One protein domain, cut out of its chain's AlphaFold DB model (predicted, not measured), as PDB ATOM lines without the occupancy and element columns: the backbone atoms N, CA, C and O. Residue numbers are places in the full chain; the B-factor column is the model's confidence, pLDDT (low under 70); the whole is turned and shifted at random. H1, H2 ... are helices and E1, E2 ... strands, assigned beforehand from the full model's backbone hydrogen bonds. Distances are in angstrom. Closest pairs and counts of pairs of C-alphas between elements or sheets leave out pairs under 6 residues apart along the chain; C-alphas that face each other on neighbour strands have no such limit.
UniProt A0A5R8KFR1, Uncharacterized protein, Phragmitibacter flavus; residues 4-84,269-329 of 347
ATOM      1  N   ASN A   4      26.753 -10.284 -52.273       96.94
ATOM      2  CA  ASN A   4      26.062  -9.970 -53.530       96.94
ATOM      3  C   ASN A   4      25.427  -8.574 -53.482       96.94
ATOM      4  O   ASN A   4      25.580  -7.817 -54.427       96.94
ATOM      5  N   ALA A   5      24.831  -8.198 -52.345       97.25
ATOM      6  CA  ALA A   5      24.265  -6.861 -52.169       97.25
ATOM      7  C   ALA A   5      25.345  -5.767 -52.193       97.25
ATOM      8  O   ALA A   5      25.097  -4.690 -52.716       97.25
ATOM      9  N   LEU A   6      26.548  -6.046 -51.671       97.62
ATOM     10  CA  LEU A   6      27.680  -5.122 -51.793       97.62
ATOM     11  C   LEU A   6      28.112  -4.955 -53.257       97.62
ATOM     12  O   LEU A   6      28.377  -3.837 -53.684       97.62
ATOM     13  N   ARG A   7      28.179  -6.046 -54.032       97.75
ATOM     14  CA  ARG A   7      28.529  -5.995 -55.462       97.75
ATOM     15  C   ARG A   7      27.500  -5.211 -56.275       97.75
ATOM     16  O   ARG A   7      27.896  -4.395 -57.101       97.75
ATOM     17  N   ASP A   8      26.215  -5.424 -56.002       97.44
ATOM     18  CA  ASP A   8      25.128  -4.680 -56.642       97.44
ATOM     19  C   ASP A   8      25.220  -3.182 -56.299       97.44
ATOM     20  O   ASP A   8      25.230  -2.346 -57.200       97.44
ATOM     21  N   ALA A   9      25.409  -2.845 -55.014       97.56
ATOM     22  CA  ALA A   9      25.569  -1.461 -54.558       97.56
ATOM     23  C   ALA A   9      26.780  -0.765 -55.202       97.56
ATOM     24  O   ALA A   9      26.666   0.369 -55.654       97.56
ATOM     25  N   VAL A  10      27.922  -1.451 -55.310       97.00
ATOM     26  CA  VAL A  10      29.114  -0.926 -55.996       97.00
ATOM     27  C   VAL A  10      28.835  -0.640 -57.473       97.00
ATOM     28  O   VAL A  10      29.229   0.415 -57.966       97.00
ATOM     29  N   GLY A  11      28.109  -1.526 -58.163       95.38
ATOM     30  CA  GLY A  11      27.692  -1.295 -59.548       95.38
ATOM     31  C   GLY A  11      26.797  -0.061 -59.701       95.38
ATOM     32  O   GLY A  11      26.966   0.711 -60.644       95.38
ATOM     33  N   GLU A  12      25.885   0.168 -58.755       95.19
ATOM     34  CA  GLU A  12      25.054   1.378 -58.714       95.19
ATOM     35  C   GLU A  12      25.875   2.642 -58.412       95.19
ATOM     36  O   GLU A  12      25.638   3.688 -59.022       95.19
ATOM     37  N   TRP A  13      26.854   2.566 -57.503       95.31
ATOM     38  CA  TRP A  13      27.728   3.695 -57.163       95.31
ATOM     39  C   TRP A  13      28.573   4.148 -58.348       95.31
ATOM     40  O   TRP A  13      28.682   5.351 -58.578       95.31
ATOM     41  N   ASP A  14      29.129   3.200 -59.102       93.19
ATOM     42  CA  ASP A  14      29.902   3.471 -60.314       93.19
ATOM     43  C   ASP A  14      29.014   4.005 -61.451       93.19
ATOM     44  O   ASP A  14      29.370   4.982 -62.107       93.19
ATOM     45  N   ALA A  15      27.807   3.455 -61.638       89.94
ATOM     46  CA  ALA A  15      26.860   3.951 -62.645       89.94
ATOM     47  C   ALA A  15      26.383   5.391 -62.370       89.94
ATOM     48  O   ALA A  15      26.100   6.141 -63.305       89.94
ATOM     49  N   GLY A  16      26.279   5.773 -61.095       85.00
ATOM     50  CA  GLY A  16      25.929   7.128 -60.665       85.00
ATOM     51  C   GLY A  16      27.114   8.097 -60.585       85.00
ATOM     52  O   GLY A  16      26.901   9.280 -60.315       85.00
ATOM     53  N   TYR A  17      28.349   7.628 -60.787       78.25
ATOM     54  CA  TYR A  17      29.547   8.452 -60.663       78.25
ATOM     55  C   TYR A  17      29.744   9.326 -61.908       78.25
ATOM     56  O   TYR A  17      30.281   8.901 -62.928       78.25
ATOM     57  N   ILE A  18      29.323  10.585 -61.810       66.19
ATOM     58  CA  ILE A  18      29.589  11.630 -62.809       66.19
ATOM     59  C   ILE A  18      30.881  12.352 -62.401       66.19
ATOM     60  O   ILE A  18      30.857  13.507 -61.986       66.19
ATOM     61  N   GLY A  19      32.009  11.644 -62.404       63.56
ATOM     62  CA  GLY A  19      33.312  12.269 -62.164       63.56
ATOM     63  C   GLY A  19      33.773  13.103 -63.362       63.56
ATOM     64  O   GLY A  19      33.444  12.786 -64.504       63.56
ATOM     65  N   ASP A  20      34.606  14.120 -63.118       60.16
ATOM     66  CA  ASP A  20      35.205  14.976 -64.165       60.16
ATOM     67  C   ASP A  20      36.112  14.206 -65.145       60.16
ATOM     68  O   ASP A  20      36.471  14.710 -66.210       60.16
ATOM     69  N   ASN A  21      36.480  12.970 -64.799       60.72
ATOM     70  CA  ASN A  21      37.286  12.088 -65.626       60.72
ATOM     71  C   ASN A  21      36.447  10.893 -66.108       60.72
ATOM     72  O   ASN A  21      36.185   9.959 -65.350       60.72
ATOM     73  N   ILE A  22      36.053  10.926 -67.385       58.41
ATOM     74  CA  ILE A  22      35.248   9.896 -68.072       58.41
ATOM     75  C   ILE A  22      35.921   8.506 -68.024       58.41
ATOM     76  O   ILE A  22      35.251   7.487 -68.178       58.41
ATOM     77  N   GLU A  23      37.228   8.438 -67.756       60.16
ATOM     78  CA  GLU A  23      37.962   7.175 -67.612       60.16
ATOM     79  C   GLU A  23      37.709   6.455 -66.269       60.16
ATOM     80  O   GLU A  23      37.985   5.266 -66.168       60.16
ATOM     81  N   LEU A  24      37.131   7.119 -65.255       63.97
ATOM     82  CA  LEU A  24      36.907   6.566 -63.903       63.97
ATOM     83  C   LEU A  24      35.501   5.971 -63.694       63.97
ATOM     84  O   LEU A  24      34.955   6.027 -62.594       63.97
ATOM     85  N   THR A  25      34.900   5.376 -64.726       67.12
ATOM     86  CA  THR A  25      33.561   4.750 -64.626       67.12
ATOM     87  C   THR A  25      33.509   3.510 -63.717       67.12
ATOM     88  O   THR A  25      32.433   2.953 -63.531       67.12
ATOM     89  N   SER A  26      34.637   3.078 -63.138       87.81
ATOM     90  CA  SER A  26      34.767   1.873 -62.303       87.81
ATOM     91  C   SER A  26      35.495   2.090 -60.969       87.81
ATOM     92  O   SER A  26      36.081   1.142 -60.439       87.81
ATOM     93  N   LYS A  27      35.504   3.316 -60.418       91.56
ATOM     94  CA  LYS A  27      36.253   3.655 -59.189       91.56
ATOM     95  C   LYS A  27      35.995   2.647 -58.057       91.56
ATOM     96  O   LYS A  27      36.941   2.099 -57.487       91.56
ATOM     97  N   TYR A  28      34.734   2.408 -57.701       95.62
ATOM     98  CA  TYR A  28      34.385   1.568 -56.553       95.62
ATOM     99  C   TYR A  28      34.563   0.079 -56.857       95.62
ATOM    100  O   TYR A  28      34.990  -0.679 -55.981       95.62
ATOM    101  N   LEU A  29      34.307  -0.349 -58.096       96.25
ATOM    102  CA  LEU A  29      34.562  -1.717 -58.537       96.25
ATOM    103  C   LEU A  29      36.053  -2.063 -58.492       96.25
ATOM    104  O   LEU A  29      36.420  -3.138 -58.018       96.25
ATOM    105  N   GLU A  30      36.927  -1.159 -58.928       96.00
ATOM    106  CA  GLU A  30      38.378  -1.318 -58.797       96.00
ATOM    107  C   GLU A  30      38.794  -1.440 -57.335       96.00
ATOM    108  O   GLU A  30      39.616  -2.298 -56.987       96.00
ATOM    109  N   ILE A  31      38.178  -0.633 -56.464       97.12
ATOM    110  CA  ILE A  31      38.438  -0.709 -55.035       97.12
ATOM    111  C   ILE A  31      38.073  -2.084 -54.476       97.12
ATOM    112  O   ILE A  31      38.898  -2.714 -53.802       97.12
ATOM    113  N   LEU A  32      36.863  -2.555 -54.778       98.06
ATOM    114  CA  LEU A  32      36.366  -3.848 -54.329       98.06
ATOM    115  C   LEU A  32      37.223  -4.999 -54.870       98.06
ATOM    116  O   LEU A  32      37.589  -5.887 -54.104       98.06
ATOM    117  N   ASN A  33      37.609  -4.962 -56.148       97.56
ATOM    118  CA  ASN A  33      38.466  -5.975 -56.767       97.56
ATOM    119  C   ASN A  33      39.843  -6.049 -56.093       97.56
ATOM    120  O   ASN A  33      40.361  -7.142 -55.846       97.56
ATOM    121  N   ARG A  34      40.433  -4.898 -55.745       97.62
ATOM    122  CA  ARG A  34      41.693  -4.856 -54.993       97.62
ATOM    123  C   ARG A  34      41.532  -5.460 -53.600       97.62
ATOM    124  O   ARG A  34      42.376  -6.248 -53.185       97.62
ATOM    125  N   LEU A  35      40.458  -5.127 -52.887       97.75
ATOM    126  CA  LEU A  35      40.175  -5.694 -51.565       97.75
ATOM    127  C   LEU A  35      39.882  -7.200 -51.630       97.75
ATOM    128  O   LEU A  35      40.308  -7.937 -50.746       97.75
ATOM    129  N   GLU A  36      39.218  -7.684 -52.680       97.62
ATOM    130  CA  GLU A  36      39.026  -9.116 -52.946       97.62
ATOM    131  C   GLU A  36      40.369  -9.826 -53.157       97.62
ATOM    132  O   GLU A  36      40.616 -10.873 -52.552       97.62
ATOM    133  N   PHE A  37      41.273  -9.226 -53.936       97.25
ATOM    134  CA  PHE A  37      42.627  -9.743 -54.119       97.25
ATOM    135  C   PHE A  37      43.400  -9.808 -52.790       97.25
ATOM    136  O   PHE A  37      43.891 -10.878 -52.421       97.25
ATOM    137  N   LEU A  38      43.454  -8.704 -52.036       96.06
ATOM    138  CA  LEU A  38      44.136  -8.640 -50.734       96.06
ATOM    139  C   LEU A  38      43.528  -9.629 -49.731       96.06
ATOM    140  O   LEU A  38      44.245 -10.392 -49.086       96.06
ATOM    141  N   GLY A  39      42.199  -9.690 -49.660       95.69
ATOM    142  CA  GLY A  39      41.452 -10.615 -48.815       95.69
ATOM    143  C   GLY A  39      41.772 -12.083 -49.080       95.69
ATOM    144  O   GLY A  39      41.852 -12.879 -48.144       95.69
ATOM    145  N   LYS A  40      41.970 -12.447 -50.350       94.75
ATOM    146  CA  LYS A  40      42.261 -13.820 -50.774       94.75
ATOM    147  C   LYS A  40      43.726 -14.208 -50.585       94.75
ATOM    148  O   LYS A  40      44.003 -15.366 -50.273       94.75
ATOM    149  N   HIS A  41      44.649 -13.275 -50.805       93.38
ATOM    150  CA  HIS A  41      46.075 -13.584 -50.918       93.38
ATOM    151  C   HIS A  41      46.915 -13.153 -49.715       93.38
ATOM    152  O   HIS A  41      47.908 -13.812 -49.418       93.38
ATOM    153  N   GLU A  42      46.521 -12.097 -49.007       89.56
ATOM    154  CA  GLU A  42      47.312 -11.528 -47.912       89.56
ATOM    155  C   GLU A  42      46.584 -11.631 -46.570       89.56
ATOM    156  O   GLU A  42      47.131 -12.142 -45.590       89.56
ATOM    157  N   TRP A  43      45.327 -11.188 -46.521       93.50
ATOM    158  CA  TRP A  43      44.579 -11.028 -45.268       93.50
ATOM    159  C   TRP A  43      43.850 -12.305 -44.837       93.50
ATOM    160  O   TRP A  43      43.247 -12.353 -43.763       93.50
ATOM    161  N   CYS A  44      43.922 -13.361 -45.652       89.00
ATOM    162  CA  CYS A  44      43.327 -14.665 -45.373       89.00
ATOM    163  C   CYS A  44      43.934 -15.357 -44.141       89.00
ATOM    164  O   CYS A  44      43.270 -16.189 -43.535       89.00
ATOM    165  N   ASN A  45      45.146 -14.966 -43.731       89.62
ATOM    166  CA  ASN A  45      45.853 -15.512 -42.567       89.62
ATOM    167  C   ASN A  45      45.601 -14.714 -41.270       89.62
ATOM    168  O   ASN A  45      46.415 -14.756 -40.347       89.62
ATOM    169  N   TYR A  46      44.527 -13.919 -41.206       95.75
ATOM    170  CA  TYR A  46      44.167 -13.172 -40.002       95.75
ATOM    171  C   TYR A  46      43.587 -14.103 -38.924       95.75
ATOM    172  O   TYR A  46      42.413 -14.473 -38.965       95.75
ATOM    173  N   VAL A  47      44.412 -14.444 -37.932       94.00
ATOM    174  CA  VAL A  47      44.154 -15.492 -36.931       94.00
ATOM    175  C   VAL A  47      42.836 -15.295 -36.169       94.00
ATOM    176  O   VAL A  47      42.081 -16.259 -36.035       94.00
ATOM    177  N   PRO A  48      42.468 -14.090 -35.688       94.12
ATOM    178  CA  PRO A  48      41.222 -13.932 -34.933       94.12
ATOM    179  C   PRO A  48      39.950 -14.277 -35.713       94.12
ATOM    180  O   PRO A  48      38.940 -14.619 -35.095       94.12
ATOM    181  N   ALA A  49      39.981 -14.222 -37.048       92.62
ATOM    182  CA  ALA A  49      38.844 -14.624 -37.872       92.62
ATOM    183  C   ALA A  49      38.641 -16.147 -37.962       92.62
ATOM    184  O   ALA A  49      37.587 -16.579 -38.420       92.62
ATOM    185  N   GLU A  50      39.599 -16.960 -37.509       90.19
ATOM    186  CA  GLU A  50      39.457 -18.423 -37.466       90.19
ATOM    187  C   GLU A  50      38.543 -18.898 -36.326       90.19
ATOM    188  O   GLU A  50      38.095 -20.045 -36.306       90.19
ATOM    189  N   SER A  51      38.239 -18.027 -35.359       87.50
ATOM    190  CA  SER A  51      37.288 -18.348 -34.299       87.50
ATOM    191  C   SER A  51      35.879 -18.517 -34.869       87.50
ATOM    192  O   SER A  51      35.375 -17.651 -35.581       87.50
ATOM    193  N   ALA A  52      35.185 -19.579 -34.447       83.19
ATOM    194  CA  ALA A  52      33.795 -19.864 -34.825       83.19
ATOM    195  C   ALA A  52      32.802 -18.736 -34.468       83.19
ATOM    196  O   ALA A  52      31.652 -18.752 -34.902       83.19
ATOM    197  N   ALA A  53      33.226 -17.758 -33.661       82.75
ATOM    198  CA  ALA A  53      32.444 -16.577 -33.317       82.75
ATOM    199  C   ALA A  53      32.383 -15.509 -34.430       82.75
ATOM    200  O   ALA A  53      31.704 -14.490 -34.231       82.75
ATOM    201  N   PHE A  54      33.102 -15.702 -35.542       82.75
ATOM    202  CA  PHE A  54      33.231 -14.745 -36.640       82.75
ATOM    203  C   PHE A  54      33.061 -15.403 -38.012       82.75
ATOM    204  O   PHE A  54      33.256 -16.603 -38.186       82.75
ATOM    205  N   GLU A  55      32.697 -14.589 -39.003       80.00
ATOM    206  CA  GLU A  55      32.707 -15.002 -40.406       80.00
ATOM    207  C   GLU A  55      34.158 -15.189 -40.866       80.00
ATOM    208  O   GLU A  55      34.978 -14.286 -40.697       80.00
ATOM    209  N   ILE A  56      34.473 -16.348 -41.453       81.62
ATOM    210  CA  ILE A  56      35.840 -16.705 -41.873       81.62
ATOM    211  C   ILE A  56      36.247 -15.929 -43.138       81.62
ATOM    212  O   ILE A  56      37.396 -15.496 -43.266       81.62
ATOM    213  N   GLY A  57      35.307 -15.697 -44.058       92.19
ATOM    214  CA  GLY A  57      35.554 -15.003 -45.323       92.19
ATOM    215  C   GLY A  57      35.773 -13.502 -45.139       92.19
ATOM    216  O   GLY A  57      34.935 -12.813 -44.563       92.19
ATOM    217  N   PHE A  58      36.884 -12.971 -45.661       95.50
ATOM    218  CA  PHE A  58      37.158 -11.531 -45.604       95.50
ATOM    219  C   PHE A  58      36.068 -10.701 -46.299       95.50
ATOM    220  O   PHE A  58      35.615  -9.712 -45.733       95.50
ATOM    221  N   LEU A  59      35.619 -11.102 -47.493       96.56
ATOM    222  CA  LEU A  59      34.605 -10.340 -48.232       96.56
ATOM    223  C   LEU A  59      33.230 -10.363 -47.565       96.56
ATOM    224  O   LEU A  59      32.510  -9.370 -47.640       96.56
ATOM    225  N   ASP A  60      32.880 -11.456 -46.887       95.44
ATOM    226  CA  ASP A  60      31.660 -11.510 -46.080       95.44
ATOM    227  C   ASP A  60      31.761 -10.522 -44.914       95.44
ATOM    228  O   ASP A  60      30.871  -9.688 -44.748       95.44
ATOM    229  N   ARG A  61      32.905 -10.489 -44.210       95.94
ATOM    230  CA  ARG A  61      33.165  -9.478 -43.171       95.94
ATOM    231  C   ARG A  61      33.144  -8.055 -43.719       95.94
ATOM    232  O   ARG A  61      32.589  -7.184 -43.061       95.94
ATOM    233  N   LEU A  62      33.708  -7.808 -44.903       97.69
ATOM    234  CA  LEU A  62      33.687  -6.498 -45.565       97.69
ATOM    235  C   LEU A  62      32.257  -6.047 -45.865       97.69
ATOM    236  O   LEU A  62      31.878  -4.937 -45.498       97.69
ATOM    237  N   ALA A  63      31.440  -6.916 -46.457       97.44
ATOM    238  CA  ALA A  63      30.035  -6.629 -46.720       97.44
ATOM    239  C   ALA A  63      29.236  -6.451 -45.420       97.44
ATOM    240  O   ALA A  63      28.412  -5.542 -45.295       97.44
ATOM    241  N   SER A  64      29.483  -7.274 -44.408       95.50
ATOM    242  CA  SER A  64      28.866  -7.122 -43.091       95.50
ATOM    243  C   SER A  64      29.243  -5.785 -42.447       95.50
ATOM    244  O   SER A  64      28.360  -5.086 -41.958       95.50
ATOM    245  N   TRP A  65      30.516  -5.399 -42.532       96.38
ATOM    246  CA  TRP A  65      31.061  -4.182 -41.945       96.38
ATOM    247  C   TRP A  65      30.563  -2.901 -42.627       96.38
ATOM    248  O   TRP A  65      30.088  -1.997 -41.941       96.38
ATOM    249  N   ILE A  66      30.577  -2.849 -43.965       97.50
ATOM    250  CA  ILE A  66      30.008  -1.736 -44.745       97.50
ATOM    251  C   ILE A  66      28.504  -1.625 -44.490       97.50
ATOM    252  O   ILE A  66      27.974  -0.539 -44.292       97.50
ATOM    253  N   GLY A  67      27.798  -2.755 -44.420       95.88
ATOM    254  CA  GLY A  67      26.364  -2.755 -44.147       95.88
ATOM    255  C   GLY A  67      25.971  -2.492 -42.696       95.88
ATOM    256  O   GLY A  67      24.810  -2.728 -42.377       95.88
ATOM    257  N   ASN A  68      26.896  -2.066 -41.825       94.31
ATOM    258  CA  ASN A  68      26.534  -1.512 -40.520       94.31
ATOM    259  C   ASN A  68      25.978  -0.081 -40.629       94.31
ATOM    260  O   ASN A  68      25.364   0.391 -39.678       94.31
ATOM    261  N   VAL A  69      26.222   0.625 -41.741       95.00
ATOM    262  CA  VAL A  69      25.733   1.996 -41.957       95.00
ATOM    263  C   VAL A  69      24.668   2.031 -43.053       95.00
ATOM    264  O   VAL A  69      24.758   1.309 -44.046       95.00
ATOM    265  N   ASP A  70      23.657   2.882 -42.868       93.31
ATOM    266  CA  ASP A  70      22.499   2.970 -43.771       93.31
ATOM    267  C   ASP A  70      22.728   3.930 -44.952       93.31
ATOM    268  O   ASP A  70      22.111   3.784 -46.006       93.31
ATOM    269  N   SER A  71      23.601   4.930 -44.785       96.06
ATOM    270  CA  SER A  71      23.874   5.949 -45.804       96.06
ATOM    271  C   SER A  71      24.790   5.409 -46.899       96.06
ATOM    272  O   SER A  71      25.891   4.951 -46.603       96.06
ATOM    273  N   SER A  72      24.380   5.546 -48.164       97.00
ATOM    274  CA  SER A  72      25.203   5.192 -49.333       97.00
ATOM    275  C   SER A  72      26.558   5.917 -49.331       97.00
ATOM    276  O   SER A  72      27.583   5.315 -49.635       97.00
ATOM    277  N   GLU A  73      26.598   7.181 -48.896       97.00
ATOM    278  CA  GLU A  73      27.850   7.946 -48.801       97.00
ATOM    279  C   GLU A  73      28.776   7.413 -47.701       97.00
ATOM    280  O   GLU A  73      29.976   7.270 -47.923       97.00
ATOM    281  N   ASP A  74      28.226   7.021 -46.545       97.38
ATOM    282  CA  ASP A  74      29.028   6.401 -45.483       97.38
ATOM    283  C   ASP A  74      29.514   5.001 -45.912       97.38
ATOM    284  O   ASP A  74      30.627   4.601 -45.578       97.38
ATOM    285  N   GLN A  75      28.716   4.256 -46.690       98.12
ATOM    286  CA  GLN A  75      29.115   2.956 -47.244       98.12
ATOM    287  C   GLN A  75      30.285   3.090 -48.232       98.12
ATOM    288  O   GLN A  75      31.253   2.332 -48.127       98.12
ATOM    289  N   LYS A  76      30.226   4.069 -49.147       97.81
ATOM    290  CA  LYS A  76      31.327   4.410 -50.064       97.81
ATOM    291  C   LYS A  76      32.581   4.809 -49.289       97.81
ATOM    292  O   LYS A  76      33.653   4.270 -49.552       97.81
ATOM    293  N   LEU A  77      32.434   5.677 -48.288       97.94
ATOM    294  CA  LEU A  77      33.532   6.130 -47.438       97.94
ATOM    295  C   LEU A  77      34.219   4.968 -46.708       97.94
ATOM    296  O   LEU A  77      35.446   4.888 -46.696       97.94
ATOM    297  N   LEU A  78      33.452   4.030 -46.141       98.06
ATOM    298  CA  LEU A  78      34.007   2.827 -45.514       98.06
ATOM    299  C   LEU A  78      34.735   1.930 -46.525       98.06
ATOM    300  O   LEU A  78      35.800   1.400 -46.203       98.06
ATOM    301  N   LEU A  79      34.198   1.769 -47.739       98.12
ATOM    302  CA  LEU A  79      34.858   1.000 -48.796       98.12
ATOM    303  C   LEU A  79      36.202   1.635 -49.202       98.12
ATOM    304  O   LEU A  79      37.204   0.928 -49.306       98.12
ATOM    305  N   GLU A  80      36.241   2.957 -49.385       97.06
ATOM    306  CA  GLU A  80      37.473   3.702 -49.675       97.06
ATOM    307  C   GLU A  80      38.474   3.600 -48.515       97.06
ATOM    308  O   GLU A  80      39.656   3.306 -48.721       97.06
ATOM    309  N   TYR A  81      37.998   3.752 -47.276       97.31
ATOM    310  CA  TYR A  81      38.821   3.623 -46.077       97.31
ATOM    311  C   TYR A  81      39.423   2.221 -45.914       97.31
ATOM    312  O   TYR A  81      40.572   2.097 -45.490       97.31
ATOM    313  N   ALA A  82      38.707   1.158 -46.293       97.31
ATOM    314  CA  ALA A  82      39.205  -0.213 -46.173       97.31
ATOM    315  C   ALA A  82      40.540  -0.435 -46.910       97.31
ATOM    316  O   ALA A  82      41.361  -1.228 -46.453       97.31
ATOM    317  N   GLN A  83      40.805   0.290 -48.002       95.06
ATOM    318  CA  GLN A  83      42.087   0.217 -48.718       95.06
ATOM    319  C   GLN A  83      43.252   0.893 -47.995       95.06
ATOM    320  O   GLN A  83      44.410   0.651 -48.331       95.06
ATOM    321  N   ARG A  84      42.949   1.766 -47.034       93.94
ATOM    322  CA  ARG A  84      43.934   2.501 -46.236       93.94
ATOM    323  C   ARG A  84      44.337   1.748 -44.972       93.94
ATOM    324  O   ARG A  84      45.221   2.198 -44.246       93.94
ATOM    325  N   ASP A 269      50.710  11.781 -40.784       87.56
ATOM    326  CA  ASP A 269      49.963  11.763 -42.046       87.56
ATOM    327  C   ASP A 269      49.158  10.466 -42.265       87.56
ATOM    328  O   ASP A 269      48.224  10.433 -43.064       87.56
ATOM    329  N   ASN A 270      49.477   9.405 -41.522       88.56
ATOM    330  CA  ASN A 270      48.807   8.106 -41.567       88.56
ATOM    331  C   ASN A 270      47.933   7.833 -40.325       88.56
ATOM    332  O   ASN A 270      47.428   6.718 -40.148       88.56
ATOM    333  N   LEU A 271      47.755   8.835 -39.458       93.56
ATOM    334  CA  LEU A 271      46.901   8.771 -38.273       93.56
ATOM    335  C   LEU A 271      45.632   9.613 -38.471       93.56
ATOM    336  O   LEU A 271      45.612  10.590 -39.219       93.56
ATOM    337  N   LEU A 272      44.570   9.221 -37.772       93.81
ATOM    338  CA  LEU A 272      43.304   9.946 -37.681       93.81
ATOM    339  C   LEU A 272      43.127  10.544 -36.278       93.81
ATOM    340  O   LEU A 272      43.731  10.097 -35.302       93.81
ATOM    341  N   GLY A 273      42.277  11.556 -36.166       92.62
ATOM    342  CA  GLY A 273      42.007  12.264 -34.923       92.62
ATOM    343  C   GLY A 273      43.164  13.173 -34.495       92.62
ATOM    344  O   GLY A 273      43.951  13.651 -35.312       92.62
ATOM    345  N   ALA A 274      43.272  13.411 -33.187       91.12
ATOM    346  CA  ALA A 274      44.150  14.438 -32.615       91.12
ATOM    347  C   ALA A 274      45.656  14.218 -32.853       91.12
ATOM    348  O   ALA A 274      46.433  15.158 -32.727       91.12
ATOM    349  N   ASN A 275      46.067  12.987 -33.165       90.00
ATOM    350  CA  ASN A 275      47.468  12.644 -33.419       90.00
ATOM    351  C   ASN A 275      47.842  12.680 -34.909       90.00
ATOM    352  O   ASN A 275      49.007  12.447 -35.233       90.00
ATOM    353  N   GLY A 276      46.886  12.936 -35.807       85.62
ATOM    354  CA  GLY A 276      47.168  13.084 -37.231       85.62
ATOM    355  C   GLY A 276      47.449  14.530 -37.638       85.62
ATOM    356  O   GLY A 276      46.874  15.458 -37.076       85.62
ATOM    357  N   GLU A 277      48.280  14.735 -38.661       79.38
ATOM    358  CA  GLU A 277      48.662  16.072 -39.156       79.38
ATOM    359  C   GLU A 277      47.556  16.758 -39.966       79.38
ATOM    360  O   GLU A 277      46.842  16.101 -40.716       79.38
ATOM    361  N   SER A 278      47.440  18.087 -39.899       65.31
ATOM    362  CA  SER A 278      46.449  18.835 -40.694       65.31
ATOM    363  C   SER A 278      46.659  18.732 -42.210       65.31
ATOM    364  O   SER A 278      45.728  18.992 -42.962       65.31
ATOM    365  N   GLU A 279      47.858  18.349 -42.659       64.94
ATOM    366  CA  GLU A 279      48.225  18.189 -44.075       64.94
ATOM    367  C   GLU A 279      48.079  16.739 -44.576       64.94
ATOM    368  O   GLU A 279      48.720  16.335 -45.547       64.94
ATOM    369  N   ASN A 280      47.244  15.923 -43.927       69.25
ATOM    370  CA  ASN A 280      46.951  14.583 -44.431       69.25
ATOM    371  C   ASN A 280      46.364  14.667 -45.848       69.25
ATOM    372  O   ASN A 280      45.404  15.389 -46.109       69.25
ATOM    373  N   THR A 281      46.964  13.907 -46.761       78.81
ATOM    374  CA  THR A 281      46.660  13.929 -48.196       78.81
ATOM    375  C   THR A 281      45.365  13.204 -48.562       78.81
ATOM    376  O   THR A 281      44.967  13.197 -49.726       78.81
ATOM    377  N   TRP A 282      44.695  12.561 -47.602       87.94
ATOM    378  CA  TRP A 282      43.407  11.933 -47.844       87.94
ATOM    379  C   TRP A 282      42.270  12.944 -47.747       87.94
ATOM    380  O   TRP A 282      41.883  13.359 -46.657       87.94
ATOM    381  N   GLU A 283      41.689  13.265 -48.901       88.38
ATOM    382  CA  GLU A 283      40.591  14.229 -49.029       88.38
ATOM    383  C   GLU A 283      39.402  13.922 -48.111       88.38
ATOM    384  O   GLU A 283      38.837  14.843 -47.537       88.38
ATOM    385  N   GLN A 284      39.070  12.639 -47.910       91.50
ATOM    386  CA  GLN A 284      37.911  12.223 -47.109       91.50
ATOM    387  C   GLN A 284      38.233  12.005 -45.621       91.50
ATOM    388  O   GLN A 284      37.492  11.329 -44.897       91.50
ATOM    389  N   ARG A 285      39.384  12.497 -45.149       91.88
ATOM    390  CA  ARG A 285      39.806  12.313 -43.759       91.88
ATOM    391  C   ARG A 285      38.760  12.838 -42.779       91.88
ATOM    392  O   ARG A 285      38.421  12.132 -41.833       91.88
ATOM    393  N   ASN A 286      38.292  14.067 -42.980       93.19
ATOM    394  CA  ASN A 286      37.393  14.731 -42.035       93.19
ATOM    395  C   ASN A 286      36.059  13.987 -41.954       93.19
ATOM    396  O   ASN A 286      35.559  13.720 -40.868       93.19
ATOM    397  N   GLU A 287      35.542  13.550 -43.098       95.69
ATOM    398  CA  GLU A 287      34.338  12.738 -43.214       95.69
ATOM    399  C   GLU A 287      34.503  11.404 -42.477       95.69
ATOM    400  O   GLU A 287      33.579  10.948 -41.798       95.69
ATOM    401  N   MET A 288      35.685  10.784 -42.561       95.81
ATOM    402  CA  MET A 288      35.982   9.544 -41.843       95.81
ATOM    403  C   MET A 288      36.078   9.756 -40.330       95.81
ATOM    404  O   MET A 288      35.572   8.935 -39.561       95.81
ATOM    405  N   GLU A 289      36.702  10.847 -39.885       95.19
ATOM    406  CA  GLU A 289      36.760  11.220 -38.470       95.19
ATOM    407  C   GLU A 289      35.360  11.515 -37.914       95.19
ATOM    408  O   GLU A 289      34.991  11.013 -36.847       95.19
ATOM    409  N   ASP A 290      34.540  12.248 -38.663       95.50
ATOM    410  CA  ASP A 290      33.150  12.537 -38.320       95.50
ATOM    411  C   ASP A 290      32.308  11.262 -38.269       95.50
ATOM    412  O   ASP A 290      31.521  11.062 -37.336       95.50
ATOM    413  N   LEU A 291      32.481  10.349 -39.230       95.50
ATOM    414  CA  LEU A 291      31.837   9.039 -39.200       95.50
ATOM    415  C   LEU A 291      32.255   8.248 -37.953       95.50
ATOM    416  O   LEU A 291      31.385   7.775 -37.220       95.50
ATOM    417  N   ALA A 292      33.554   8.152 -37.657       94.75
ATOM    418  CA  ALA A 292      34.049   7.447 -36.475       94.75
ATOM    419  C   ALA A 292      33.424   7.997 -35.179       94.75
ATOM    420  O   ALA A 292      32.935   7.225 -34.347       94.75
ATOM    421  N   ASN A 293      33.341   9.324 -35.042       94.94
ATOM    422  CA  ASN A 293      32.699   9.990 -33.909       94.94
ATOM    423  C   ASN A 293      31.182   9.726 -33.834       94.94
ATOM    424  O   ASN A 293      30.648   9.432 -32.757       94.94
ATOM    425  N   ARG A 294      30.461   9.767 -34.963       93.06
ATOM    426  CA  ARG A 294      29.019   9.452 -35.006       93.06
ATOM    427  C   ARG A 294      28.734   8.009 -34.580       93.06
ATOM    428  O   ARG A 294      27.729   7.749 -33.904       93.06
ATOM    429  N   LEU A 295      29.613   7.070 -34.929       88.81
ATOM    430  CA  LEU A 295      29.456   5.650 -34.604       88.81
ATOM    431  C   LEU A 295      29.631   5.345 -33.110       88.81
ATOM    432  O   LEU A 295      28.973   4.440 -32.593       88.81
ATOM    433  N   VAL A 296      30.416   6.138 -32.377       85.44
ATOM    434  CA  VAL A 296      30.497   6.053 -30.904       85.44
ATOM    435  C   VAL A 296      29.119   6.245 -30.277       85.44
ATOM    436  O   VAL A 296      28.659   5.412 -29.493       85.44
ATOM    437  N   SER A 297      28.418   7.303 -30.688       81.19
ATOM    438  CA  SER A 297      27.113   7.668 -30.125       81.19
ATOM    439  C   SER A 297      25.995   6.701 -30.531       81.19
ATOM    440  O   SER A 297      25.132   6.363 -29.723       81.19
ATOM    441  N   SER A 298      26.004   6.235 -31.781       82.50
ATOM    442  CA  SER A 298      24.915   5.426 -32.354       82.50
ATOM    443  C   SER A 298      25.071   3.917 -32.114       82.50
ATOM    444  O   SER A 298      24.082   3.209 -31.877       82.50
ATOM    445  N   HIS A 299      26.310   3.420 -32.108       82.19
ATOM    446  CA  HIS A 299      26.616   1.989 -32.085       82.19
ATOM    447  C   HIS A 299      27.301   1.530 -30.795       82.19
ATOM    448  O   HIS A 299      27.503   0.331 -30.622       82.19
ATOM    449  N   GLY A 300      27.603   2.431 -29.852       82.19
ATOM    450  CA  GLY A 300      28.242   2.074 -28.580       82.19
ATOM    451  C   GLY A 300      29.702   1.635 -28.731       82.19
ATOM    452  O   GLY A 300      30.233   0.933 -27.863       82.19
ATOM    453  N   ILE A 301      30.336   2.023 -29.840       85.06
ATOM    454  CA  ILE A 301      31.786   1.945 -30.026       85.06
ATOM    455  C   ILE A 301      32.434   2.855 -28.976       85.06
ATOM    456  O   ILE A 301      31.920   3.930 -28.683       85.06
ATOM    457  N   LYS A 302      33.527   2.410 -28.357       86.25
ATOM    458  CA  LYS A 302      34.287   3.215 -27.392       86.25
ATOM    459  C   LYS A 302      35.528   3.746 -28.091       86.25
ATOM    460  O   LYS A 302      36.080   3.012 -28.898       86.25
ATOM    461  N   GLU A 303      35.967   4.954 -27.735       92.12
ATOM    462  CA  GLU A 303      37.245   5.533 -28.193       92.12
ATOM    463  C   GLU A 303      37.370   5.458 -29.733       92.12
ATOM    464  O   GLU A 303      37.941   4.498 -30.255       92.12
ATOM    465  N   PRO A 304      36.781   6.402 -30.489       93.75
ATOM    466  CA  PRO A 304      36.668   6.296 -31.950       93.75
ATOM    467  C   PRO A 304      38.029   6.071 -32.623       93.75
ATOM    468  O   PRO A 304      38.138   5.253 -33.540       93.75
ATOM    469  N   PHE A 305      39.076   6.706 -32.090       95.81
ATOM    470  CA  PHE A 305      40.452   6.609 -32.572       95.81
ATOM    471  C   PHE A 305      41.307   5.626 -31.749       95.81
ATOM    472  O   PHE A 305      42.534   5.695 -31.746       95.81
ATOM    473  N   GLY A 306      40.673   4.681 -31.053       94.75
ATOM    474  CA  GLY A 306      41.340   3.644 -30.272       94.75
ATOM    475  C   GLY A 306      42.020   4.163 -29.001       94.75
ATOM    476  O   GLY A 306      41.895   5.320 -28.602       94.75
ATOM    477  N   TYR A 307      42.775   3.283 -28.350       94.56
ATOM    478  CA  TYR A 307      43.409   3.554 -27.065       94.56
ATOM    479  C   TYR A 307      44.303   4.798 -27.133       94.56
ATOM    480  O   TYR A 307      45.199   4.890 -27.978       94.56
ATOM    481  N   LYS A 308      44.082   5.734 -26.201       94.88
ATOM    482  CA  LYS A 308      44.764   7.043 -26.143       94.88
ATOM    483  C   LYS A 308      44.586   7.883 -27.415       94.88
ATOM    484  O   LYS A 308      45.454   8.697 -27.714       94.88
ATOM    485  N   GLU A 309      43.492   7.673 -28.146       94.44
ATOM    486  CA  GLU A 309      43.152   8.395 -29.378       94.44
ATOM    487  C   GLU A 309      44.285   8.351 -30.423       94.44
ATOM    488  O   GLU A 309      44.543   9.327 -31.120       94.44
ATOM    489  N   THR A 310      45.028   7.236 -30.498       95.00
ATOM    490  CA  THR A 310      46.206   7.114 -31.389       95.00
ATOM    491  C   THR A 310      45.821   7.214 -32.864       95.00
ATOM    492  O   THR A 310      46.582   7.761 -33.654       95.00
ATOM    493  N   GLY A 311      44.655   6.677 -33.225       94.44
ATOM    494  CA  GLY A 311      44.044   6.837 -34.537       94.44
ATOM    495  C   GLY A 311      44.743   6.104 -35.667       94.44
ATOM    496  O   GLY A 311      44.636   6.526 -36.815       94.44
ATOM    497  N   CYS A 312      45.468   5.021 -35.384       95.19
ATOM    498  CA  CYS A 312      46.145   4.290 -36.447       95.19
ATOM    499  C   CYS A 312      45.184   3.374 -37.225       95.19
ATOM    500  O   CYS A 312      44.184   2.879 -36.704       95.19
ATOM    501  N   SER A 313      45.524   3.095 -38.480       95.06
ATOM    502  CA  SER A 313      44.779   2.167 -39.341       95.06
ATOM    503  C   SER A 313      45.606   0.903 -39.579       95.06
ATOM    504  O   SER A 313      45.972   0.598 -40.707       95.06
ATOM    505  N   VAL A 314      45.970   0.204 -38.499       96.75
ATOM    506  CA  VAL A 314      46.890  -0.946 -38.537       96.75
ATOM    507  C   VAL A 314      46.174  -2.223 -38.146       96.75
ATOM    508  O   VAL A 314      45.430  -2.266 -37.174       96.75
ATOM    509  N   VAL A 315      46.456  -3.300 -38.864       97.06
ATOM    510  CA  VAL A 315      46.047  -4.653 -38.505       97.06
ATOM    511  C   VAL A 315      47.269  -5.552 -38.604       97.06
ATOM    512  O   VAL A 315      48.050  -5.441 -39.541       97.06
ATOM    513  N   THR A 316      47.452  -6.452 -37.644       96.69
ATOM    514  CA  THR A 316      48.475  -7.500 -37.740       96.69
ATOM    515  C   THR A 316      47.804  -8.846 -37.955       96.69
ATOM    516  O   THR A 316      46.650  -9.027 -37.569       96.69
ATOM    517  N   TYR A 317      48.518  -9.810 -38.529       95.38
ATOM    518  CA  TYR A 317      47.987 -11.156 -38.745       95.38
ATOM    519  C   TYR A 317      47.491 -11.828 -37.452       95.38
ATOM    520  O   TYR A 317      46.557 -12.624 -37.500       95.38
ATOM    521  N   SER A 318      48.091 -11.515 -36.298       93.94
ATOM    522  CA  SER A 318      47.769 -12.151 -35.017       93.94
ATOM    523  C   SER A 318      46.652 -11.436 -34.251       93.94
ATOM    524  O   SER A 318      45.904 -12.092 -33.523       93.94
ATOM    525  N   ASN A 319      46.523 -10.107 -34.386       94.62
ATOM    526  CA  ASN A 319      45.443  -9.316 -33.785       94.62
ATOM    527  C   ASN A 319      45.374  -7.869 -34.320       94.62
ATOM    528  O   ASN A 319      46.345  -7.347 -34.869       94.62
ATOM    529  N   VAL A 320      44.273  -7.156 -34.060       95.81
ATOM    530  CA  VAL A 320      44.249  -5.686 -34.210       95.81
ATOM    531  C   VAL A 320      44.780  -5.011 -32.935       95.81
ATOM    532  O   VAL A 320      44.269  -5.294 -31.838       95.81
ATOM    533  N   PRO A 321      45.778  -4.110 -33.028       94.94
ATOM    534  CA  PRO A 321      46.163  -3.259 -31.908       94.94
ATOM    535  C   PRO A 321      44.970  -2.442 -31.397       94.94
ATOM    536  O   PRO A 321      44.193  -1.897 -32.173       94.94
ATOM    537  N   ASN A 322      44.822  -2.289 -30.080       94.06
ATOM    538  CA  ASN A 322      43.740  -1.451 -29.540       94.06
ATOM    539  C   ASN A 322      43.939   0.045 -29.815       94.06
ATOM    540  O   ASN A 322      43.012   0.809 -29.591       94.06
ATOM    541  N   ASN A 323      45.122   0.460 -30.271       95.88
ATOM    542  CA  ASN A 323      45.404   1.812 -30.752       95.88
ATOM    543  C   ASN A 323      44.806   2.099 -32.137       95.88
ATOM    544  O   ASN A 323      44.814   3.250 -32.564       95.88
ATOM    545  N   SER A 324      44.324   1.068 -32.837       96.06
ATOM    546  CA  SER A 324      43.669   1.234 -34.128       96.06
ATOM    547  C   SER A 324      42.210   1.635 -33.975       96.06
ATOM    548  O   SER A 324      41.601   1.360 -32.935       96.06
ATOM    549  N   LEU A 325      41.645   2.257 -35.016       95.69
ATOM    550  CA  LEU A 325      40.261   2.736 -35.003       95.69
ATOM    551  C   LEU A 325      39.297   1.639 -34.554       95.69
ATOM    552  O   LEU A 325      39.249   0.546 -35.125       95.69
ATOM    553  N   SER A 326      38.482   1.949 -33.549       94.81
ATOM    554  CA  SER A 326      37.613   0.961 -32.908       94.81
ATOM    555  C   SER A 326      36.561   0.393 -33.858       94.81
ATOM    556  O   SER A 326      36.203  -0.778 -33.746       94.81
ATOM    557  N   LEU A 327      36.138   1.161 -34.865       94.38
ATOM    558  CA  LEU A 327      35.228   0.688 -35.912       94.38
ATOM    559  C   LEU A 327      35.804  -0.460 -36.755       94.38
ATOM    560  O   LEU A 327      35.039  -1.227 -37.334       94.38
ATOM    561  N   ILE A 328      37.128  -0.637 -36.796       95.50
ATOM    562  CA  ILE A 328      37.757  -1.744 -37.526       95.50
ATOM    563  C   ILE A 328      37.550  -3.068 -36.781       95.50
ATOM    564  O   ILE A 328      37.349  -4.106 -37.414       95.50
ATOM    565  N   HIS A 329      37.604  -3.044 -35.444       94.31
ATOM    566  CA  HIS A 329      37.885  -4.251 -34.658       94.31
ATOM    567  C   HIS A 329      36.967  -4.527 -33.474       94.31
ATOM    568  O   HIS A 329      36.842  -5.682 -33.046       94.31
TER     569      HIS A 329
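What this domain is: This is residues 4 to 84 and 269 to 329 of the 347 residues of an uncharacterized protein of Phragmitibacter flavus (UniProt A0A5R8KFR1). Two crossed helical hairpins, H1 with H2 and H4 with H5, make one side of the model, and H6 crosses H5 on the other side, so that H5 lies between H2 and H6. After H6 a long link of residues 300 to 313 leads to the short strand E1, and a short link leads from there to the short helix H7, which comes back near H6, while the short H3 sits far from the middle on the stretch between H2 and H4. The printed part has 142 residues, with seven named helices and one named strand in the order H1 H2 H3 H4 H5 H6 E1 H7, and the class is mostly helix. It is compact, with a radius of gyration of the C-alphas of 15.4 A and spans of 43 by 39 by 27 A.

How they stand to each other: H1, residues 4 to 15, and H2, residues 27 to 41, form a helical hairpin and run opposite ways at a shallow tilt of 35.0 degrees, only just short of steep. They touch through residues 10 to 14 of H1 and 27 to 32 of H2, the closest C-alphas being those of Val 10 and Tyr 28, 5.9 A apart. H3, residues 47 to 50, touches no helix. H4, residues 58 to 66, touches residues 35 to 40 of H2 at a steep tilt of 42 degrees, with the C-alphas of Gly 39 and Phe 58 closest at 5.4 A. H5, residues 72 to 82, forms a helical hairpin with H4; they only just touch, with 3 pairs of C-alphas within 8 A, the closest those of Ile 66 and Gln 75 at 5.4 A. H5 also touches H2, with the C-alphas of Ile 31 and Glu 80 closest at 7.0 A. Residues 287 to 291 of H6, residues 285 to 299, touch H5, only just about perpendicular at 70.1 degrees, the closest C-alphas being those of Leu 77 and Met 288 at 7.0 A. The helix packing is mostly crossed, one of five tilts being shallow. E1, residues 314 to 316, pairs with no named strand. H7, residues 326 to 329, is close to H6 but not clearly touching, with the C-alphas of Ala 292 and Leu 327 closest at 6.9 A. Every O i to N i+4 pair is within hydrogen-bond range in H1, H2, H4 and H5, and 10 of 11 are in H6; H3 and H7 are too short for such a pair.

Where its parts are: H1 begins at C-alpha 4, (26.062, -9.970, -53.530), and is 16.7 A long. H2 is 21.5 A, H4 12.2 A, H5 15.3 A and H6 20.4 A long. H7 ends at C-alpha 329, (37.885, -4.251, -34.658).

The domain as a whole: The C-alphas farthest apart are those of Asp 20 and Ala 52, 45.6 A. Residues 85 to 268 are not printed, and C-alphas 84 and 269 are 11.8 A apart across this cut. The links H1 to H2 and H6 to E1 are long. The mean pLDDT of the printed part is 90.8, and residues 18 to 25 and 278 to 280 are under 70.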